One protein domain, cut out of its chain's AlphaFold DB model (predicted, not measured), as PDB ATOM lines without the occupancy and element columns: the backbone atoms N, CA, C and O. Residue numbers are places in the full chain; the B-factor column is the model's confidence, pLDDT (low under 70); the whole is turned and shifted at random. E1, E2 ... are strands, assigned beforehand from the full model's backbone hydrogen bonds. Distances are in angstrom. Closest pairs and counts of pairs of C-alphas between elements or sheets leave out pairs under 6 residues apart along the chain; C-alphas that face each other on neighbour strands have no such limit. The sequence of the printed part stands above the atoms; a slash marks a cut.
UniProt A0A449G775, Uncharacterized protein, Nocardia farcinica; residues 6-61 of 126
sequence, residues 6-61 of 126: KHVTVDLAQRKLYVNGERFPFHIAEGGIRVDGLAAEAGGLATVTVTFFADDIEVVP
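What this domain is: This is residues 6 to 61 of the 126 residues of an uncharacterized protein of Nocardia farcinica (UniProt A0A449G775). A small three-strand sheet, E2, E1 and E5, makes one end of the model, and a narrow hairpin arm, E3 and E4, reaches away from it, with the loop of residues 39 to 44 sticking out free at its tip. The long link of residues 20 to 33 leads from the sheet to the arm. The printed part has 56 residues with five named strands, E1 to E5 along the chain, and no named helix; the class is all strand, though under half of the residues are in named elements. The larger sheet is mixed, in the order E2, E1, E5, and the smaller is antiparallel. The whole is loose, with a radius of gyration of the C-alphas of 13.8 A and spans of 40 by 28 by 16 A.

How they stand to each other: E1, residues 6 to 11, and E2, residues 16 to 19, form a hairpin, antiparallel at 173 degrees; N 9 and O 18 are 2.9 A apart, within hydrogen-bond range. E5, residues 54 to 60, is parallel to E1 at 21 degrees, with N 10 and O 58 at 2.8 A. E3, residues 34 to 36, and E4, residues 47 to 49, form a second hairpin, antiparallel at 157 degrees, with N 36 and O 47 at 2.9 A. E3 and E4 are each apart from E1, E2 and E5.

Where its parts are: E1 begins at C-alpha 6, (213.136, 87.852, 210.639), and is 16.6 A long. E2 is 10.3 A, E3 6.3 A and E4 6.7 A long. E5 is 16.3 A long and ends at C-alpha 60, (201.602, 97.374, 202.563).

The domain as a whole: The two C-alphas farthest apart, Lys 6 and Ala 42, are 41.4 A apart. The printed part has no cut. The link E2 to E3 is long. Residues 25 to 48 have pLDDT under 70.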
ATOM      1  N   LYS A   6     213.206  88.662 211.861       79.94
ATOM      2  CA  LYS A   6     213.136  87.852 210.639       79.94
ATOM      3  C   LYS A   6     212.263  88.517 209.580       79.94
ATOM      4  O   LYS A   6     212.565  88.409 208.401       79.94
ATOM      5  N   HIS A   7     211.200  89.203 210.004       84.19
ATOM      6  CA  HIS A   7     210.268  89.888 209.109       84.19
ATOM      7  C   HIS A   7     209.773  91.195 209.713       84.19
ATOM      8  O   HIS A   7     209.386  91.226 210.886       84.19
ATOM      9  N   VAL A   8     209.733  92.259 208.919       86.50
ATOM     10  CA  VAL A   8     209.135  93.541 209.306       86.50
ATOM     11  C   VAL A   8     208.076  93.935 208.288       86.50
ATOM     12  O   VAL A   8     208.360  94.018 207.099       86.50
ATOM     13  N   THR A   9     206.872  94.249 208.764       86.44
ATOM     14  CA  THR A   9     205.782  94.745 207.916       86.44
ATOM     15  C   THR A   9     205.449  96.186 208.277       86.44
ATOM     16  O   THR A   9     205.086  96.484 209.419       86.44
ATOM     17  N   VAL A  10     205.529  97.083 207.295       84.25
ATOM     18  CA  VAL A  10     205.069  98.471 207.396       84.25
ATOM     19  C   VAL A  10     203.706  98.575 206.725       84.25
ATOM     20  O   VAL A  10     203.603  98.547 205.501       84.25
ATOM     21  N   ASP A  11     202.656  98.712 207.526       79.12
ATOM     22  CA  ASP A  11     201.297  98.907 207.034       79.12
ATOM     23  C   ASP A  11     200.966 100.399 207.005       79.12
ATOM     24  O   ASP A  11     200.631 101.010 208.026       79.12
ATOM     25  N   LEU A  12     201.084 100.999 205.818       74.88
ATOM     26  CA  LEU A  12     200.812 102.419 205.608       74.88
ATOM     27  C   LEU A  12     199.312 102.734 205.613       74.88
ATOM     28  O   LEU A  12     198.937 103.862 205.936       74.88
ATOM     29  N   ALA A  13     198.450 101.756 205.310       70.94
ATOM     30  CA  ALA A  13     197.000 101.923 205.371       70.94
ATOM     31  C   ALA A  13     196.523 102.045 206.825       70.94
ATOM     32  O   ALA A  13     195.721 102.918 207.151       70.94
ATOM     33  N   GLN A  14     197.069 101.219 207.719       73.75
ATOM     34  CA  GLN A  14     196.757 101.263 209.150       73.75
ATOM     35  C   GLN A  14     197.672 102.190 209.956       73.75
ATOM     36  O   GLN A  14     197.419 102.396 211.145       73.75
ATOM     37  N   ARG A  15     198.734 102.722 209.339       76.88
ATOM     38  CA  ARG A  15     199.813 103.477 210.001       76.88
ATOM     39  C   ARG A  15     200.438 102.683 211.155       76.88
ATOM     40  O   ARG A  15     200.607 103.198 212.261       76.88
ATOM     41  N   LYS A  16     200.736 101.404 210.918       81.12
ATOM     42  CA  LYS A  16     201.264 100.473 211.927       81.12
ATOM     43  C   LYS A  16     202.516  99.762 211.441       81.12
ATOM     44  O   LYS A  16     202.710  99.546 210.252       81.12
ATOM     45  N   LEU A  17     203.330  99.359 212.410       83.00
ATOM     46  CA  LEU A  17     204.498  98.517 212.212       83.00
ATOM     47  C   LEU A  17     204.266  97.169 212.898       83.00
ATOM     48  O   LEU A  17     203.760  97.123 214.026       83.00
ATOM     49  N   TYR A  18     204.675  96.095 212.234       85.88
ATOM     50  CA  TYR A  18     204.688  94.745 212.779       85.88
ATOM     51  C   TYR A  18     206.098  94.166 212.675       85.88
ATOM     52  O   TYR A  18     206.777  94.356 211.668       85.88
ATOM     53  N   VAL A  19     206.531  93.457 213.713       84.25
ATOM     54  CA  VAL A  19     207.823  92.767 213.763       84.25
ATOM     55  C   VAL A  19     207.549  91.301 214.061       84.25
ATOM     56  O   VAL A  19     206.923  90.982 215.067       84.25
ATOM     57  N   ASN A  20     207.973  90.407 213.167       85.38
ATOM     58  CA  ASN A  20     207.681  88.972 213.219       85.38
ATOM     59  C   ASN A  20     206.179  88.663 213.391       85.38
ATOM     60  O   ASN A  20     205.802  87.715 214.075       85.38
ATOM     61  N   GLY A  21     205.315  89.487 212.786       83.12
ATOM     62  CA  GLY A  21     203.856  89.355 212.865       83.12
ATOM     63  C   GLY A  21     203.218  89.907 214.145       83.12
ATOM     64  O   GLY A  21     201.997  90.046 214.203       83.12
ATOM     65  N   GLU A  22     204.002  90.294 215.150       83.50
ATOM     66  CA  GLU A  22     203.489  90.986 216.330       83.50
ATOM     67  C   GLU A  22     203.393  92.483 216.045       83.50
ATOM     68  O   GLU A  22     204.325  93.092 215.512       83.50
ATOM     69  N   ARG A  23     202.257  93.107 216.401       81.00
ATOM     70  CA  ARG A  23     202.154  94.572 216.374       81.00
ATOM     71  C   ARG A  23     203.288  95.093 217.233       81.00
ATOM     72  O   ARG A  23     203.448  94.605 218.339       81.00
ATOM     73  N   PHE A  24     204.036  96.068 216.745       77.25
ATOM     74  CA  PHE A  24     205.124  96.665 217.499       77.25
ATOM     75  C   PHE A  24     204.551  97.716 218.468       77.25
ATOM     76  O   PHE A  24     204.170  98.793 218.002       77.25
ATOM     77  N   PRO A  25     204.416  97.448 219.790       64.25
ATOM     78  CA  PRO A  25     204.181  98.500 220.759       64.25
ATOM     79  C   PRO A  25     205.498  99.233 220.964       64.25
ATOM     80  O   PRO A  25     205.562 100.342 220.478       64.25
ATOM     81  N   PHE A  26     206.548  98.622 221.535       61.62
ATOM     82  CA  PHE A  26     207.949  99.084 221.502       61.62
ATOM     83  C   PHE A  26     208.874  97.925 221.941       61.62
ATOM     84  O   PHE A  26     208.734  97.437 223.060       61.62
ATOM     85  N   HIS A  27     209.849  97.516 221.122       51.22
ATOM     86  CA  HIS A  27     211.074  96.847 221.593       51.22
ATOM     87  C   HIS A  27     212.269  97.362 220.784       51.22
ATOM     88  O   HIS A  27     212.346  97.148 219.578       51.22
ATOM     89  N   ILE A  28     213.177  98.087 221.438       53.88
ATOM     90  CA  ILE A  28     214.353  98.695 220.803       53.88
ATOM     91  C   ILE A  28     215.570  97.915 221.287       53.88
ATOM     92  O   ILE A  28     216.061  98.150 222.390       53.88
ATOM     93  N   ALA A  29     216.026  96.967 220.473       51.53
ATOM     94  CA  ALA A  29     217.339  96.366 220.652       51.53
ATOM     95  C   ALA A  29     218.402  97.369 220.168       51.53
ATOM     96  O   ALA A  29     218.202  98.062 219.173       51.53
ATOM     97  N   GLU A  30     219.481  97.506 220.936       50.09
ATOM     98  CA  GLU A  30     220.458  98.599 220.877       50.09
ATOM     99  C   GLU A  30     220.956  99.000 219.472       50.09
ATOM    100  O   GLU A  30     221.257  98.173 218.616       50.09
ATOM    101  N   GLY A  31     221.092 100.319 219.293       53.12
ATOM    102  CA  GLY A  31     221.402 101.013 218.033       53.12
ATOM    103  C   GLY A  31     220.605 102.321 217.908       53.12
ATOM    104  O   GLY A  31     220.105 102.644 216.838       53.12
ATOM    105  N   GLY A  32     220.417 102.995 219.051       60.75
ATOM    106  CA  GLY A  32     219.162 103.615 219.481       60.75
ATOM    107  C   GLY A  32     218.604 104.792 218.682       60.75
ATOM    108  O   GLY A  32     219.285 105.443 217.889       60.75
ATOM    109  N   ILE A  33     217.322 105.031 218.984       56.94
ATOM    110  CA  ILE A  33     216.475 106.148 218.564       56.94
ATOM    111  C   ILE A  33     217.294 107.418 218.316       56.94
ATOM    112  O   ILE A  33     217.967 107.918 219.220       56.94
ATOM    113  N   ARG A  34     217.156 107.988 217.118       60.19
ATOM    114  CA  ARG A  34     217.617 109.350 216.852       60.19
ATOM    115  C   ARG A  34     216.451 110.298 217.048       60.19
ATOM    116  O   ARG A  34     215.391 110.117 216.448       60.19
ATOM    117  N   VAL A  35     216.645 111.271 217.926       58.12
ATOM    118  CA  VAL A  35     215.696 112.360 218.136       58.12
ATOM    119  C   VAL A  35     216.292 113.603 217.501       58.12
ATOM    120  O   VAL A  35     217.343 114.073 217.934       58.12
ATOM    121  N   ASP A  36     215.610 114.124 216.490       63.53
ATOM    122  CA  ASP A  36     215.965 115.358 215.801       63.53
ATOM    123  C   ASP A  36     214.997 116.477 216.224       63.53
ATOM    124  O   ASP A  36     213.825 116.237 216.531       63.53
ATOM    125  N   GLY A  37     215.477 117.724 216.244       56.84
ATOM    126  CA  GLY A  37     214.614 118.884 216.501       56.84
ATOM    127  C   GLY A  37     214.299 119.168 217.974       56.84
ATOM    128  O   GLY A  37     213.313 119.834 218.260       56.84
ATOM    129  N   LEU A  38     215.153 118.751 218.916       55.22
ATOM    130  CA  LEU A  38     215.077 119.151 220.338       55.22
ATOM    131  C   LEU A  38     215.361 120.651 220.590       55.22
ATOM    132  O   LEU A  38     215.539 121.067 221.735       55.22
ATOM    133  N   ALA A  39     215.428 121.477 219.543       53.59
ATOM    134  CA  ALA A  39     215.570 122.917 219.682       53.59
ATOM    135  C   ALA A  39     214.247 123.501 220.195       53.59
ATOM    136  O   ALA A  39     213.260 123.596 219.470       53.59
ATOM    137  N   ALA A  40     214.258 123.880 221.469       53.72
ATOM    138  CA  ALA A  40     213.160 124.441 222.245       53.72
ATOM    139  C   ALA A  40     212.695 125.844 221.790       53.72
ATOM    140  O   ALA A  40     212.222 126.626 222.611       53.72
ATOM    141  N   GLU A  41     212.802 126.187 220.506       55.66
ATOM    142  CA  GLU A  41     212.427 127.507 220.005       55.66
ATOM    143  C   GLU A  41     211.283 127.413 218.984       55.66
ATOM    144  O   GLU A  41     211.423 126.888 217.885       55.66
ATOM    145  N   ALA A  42     210.127 127.942 219.402       52.88
ATOM    146  CA  ALA A  42     208.966 128.300 218.583       52.88
ATOM    147  C   ALA A  42     208.195 127.161 217.875       52.88
ATOM    148  O   ALA A  42     207.946 127.216 216.674       52.88
ATOM    149  N   GLY A  43     207.698 126.178 218.635       60.44
ATOM    150  CA  GLY A  43     206.547 125.365 218.201       60.44
ATOM    151  C   GLY A  43     206.829 124.269 217.164       60.44
ATOM    152  O   GLY A  43     205.890 123.759 216.557       60.44
ATOM    153  N   GLY A  44     208.093 123.888 216.966       60.59
ATOM    154  CA  GLY A  44     208.456 122.729 216.146       60.59
ATOM    155  C   GLY A  44     208.090 121.395 216.810       60.59
ATOM    156  O   GLY A  44     208.224 121.237 218.023       60.59
ATOM    157  N   LEU A  45     207.629 120.424 216.015       57.72
ATOM    158  CA  LEU A  45     207.382 119.054 216.477       57.72
ATOM    159  C   LEU A  45     208.703 118.275 216.544       57.72
ATOM    160  O   LEU A  45     209.464 118.250 215.576       57.72
ATOM    161  N   ALA A  46     208.952 117.600 217.669       62.25
ATOM    162  CA  ALA A  46     210.081 116.683 217.793       62.25
ATOM    163  C   ALA A  46     209.903 115.507 216.823       62.25
ATOM    164  O   ALA A  46     208.838 114.885 216.782       62.25
ATOM    165  N   THR A  47     210.945 115.197 216.055       66.12
ATOM    166  CA  THR A  47     210.929 114.069 215.120       66.12
ATOM    167  C   THR A  47     211.773 112.935 215.684       66.12
ATOM    168  O   THR A  47     212.902 113.143 216.124       66.12
ATOM    169  N   VAL A  48     211.214 111.726 215.684       66.69
ATOM    170  CA  VAL A  48     211.862 110.523 216.211       66.69
ATOM    171  C   VAL A  48     212.032 109.519 215.077       66.69
ATOM    172  O   VAL A  48     211.047 109.101 214.473       66.69
ATOM    173  N   THR A  49     213.274 109.112 214.812       73.38
ATOM    174  CA  THR A  49     213.613 108.107 213.798       73.38
ATOM    175  C   THR A  49     214.102 106.824 214.469       73.38
ATOM    176  O   THR A  49     215.012 106.854 215.303       73.38
ATOM    177  N   VAL A  50     213.515 105.686 214.081       72.56
ATOM    178  CA  VAL A  50     213.889 104.344 214.555       72.56
ATOM    179  C   VAL A  50     214.411 103.525 213.377       72.56
ATOM    180  O   VAL A  50     213.745 103.423 212.349       72.56
ATOM    181  N   THR A  51     215.603 102.948 213.522       74.62
ATOM    182  CA  THR A  51     216.214 102.077 212.510       74.62
ATOM    183  C   THR A  51     216.001 100.616 212.888       74.62
ATOM    184  O   THR A  51     216.266 100.229 214.024       74.62
ATOM    185  N   PHE A  52     215.555  99.806 211.927       72.12
ATOM    186  CA  PHE A  52     215.382  98.364 212.082       72.12
ATOM    187  C   PHE A  52     216.340  97.624 211.152       72.12
ATOM    188  O   PHE A  52     216.499  98.002 209.992       72.12
ATOM    189  N   PHE A  53     216.948  96.558 211.667       75.69
ATOM    190  CA  PHE A  53     217.646  95.561 210.863       75.69
ATOM    191  C   PHE A  53     216.766  94.317 210.820       75.69
ATOM    192  O   PHE A  53     216.370  93.812 211.874       75.69
ATOM    193  N   ALA A  54     216.434  93.866 209.615       78.94
ATOM    194  CA  ALA A  54     215.600  92.698 209.394       78.94
ATOM    195  C   ALA A  54     216.088  91.914 208.176       78.94
ATOM    196  O   ALA A  54     216.689  92.502 207.274       78.94
ATOM    197  N   ASP A  55     215.817  90.610 208.165       84.50
ATOM    198  CA  ASP A  55     216.129  89.753 207.017       84.50
ATOM    199  C   ASP A  55     215.207  90.053 205.822       84.50
ATOM    200  O   ASP A  55     215.654  90.003 204.677       84.50
ATOM    201  N   ASP A  56     213.945  90.404 206.092       87.06
ATOM    202  CA  ASP A  56     212.943  90.759 205.085       87.06
ATOM    203  C   ASP A  56     212.068  91.946 205.526       87.06
ATOM    204  O   ASP A  56     211.804  92.144 206.721       87.06
ATOM    205  N   ILE A  57     211.638  92.752 204.547       85.25
ATOM    206  CA  ILE A  57     210.795  93.936 204.753       85.25
ATOM    207  C   ILE A  57     209.654  93.947 203.736       85.25
ATOM    208  O   ILE A  57     209.865  94.080 202.531       85.25
ATOM    209  N   GLU A  58     208.430  93.935 204.250       88.69
ATOM    210  CA  GLU A  58     207.200  94.074 203.482       88.69
ATOM    211  C   GLU A  58     206.560  95.446 203.728       88.69
ATOM    212  O   GLU A  58     206.419  95.896 204.868       88.69
ATOM    213  N   VAL A  59     206.131  96.114 202.657       85.19
ATOM    214  CA  VAL A  59     205.407  97.389 202.741       85.19
ATOM    215  C   VAL A  59     204.017  97.203 202.156       85.19
ATOM    216  O   VAL A  59     203.866  97.007 200.951       85.19
ATOM    217  N   VAL A  60     202.996  97.313 203.006       80.81
ATOM    218  CA  VAL A  60     201.602  97.374 202.563       80.81
ATOM    219  C   VAL A  60     201.296  98.837 202.238       80.81
ATOM    220  O   VAL A  60     201.323  99.683 203.144       80.81
ATOM    221  N   PRO A  61     201.055  99.180 200.962       74.12
ATOM    222  CA  PRO A  61     200.823 100.558 200.564       74.12
ATOM    223  C   PRO A  61     199.529 101.087 201.184       74.12
ATOM    224  O   PRO A  61     198.576 100.341 201.418       74.12
TER     225      PRO A  61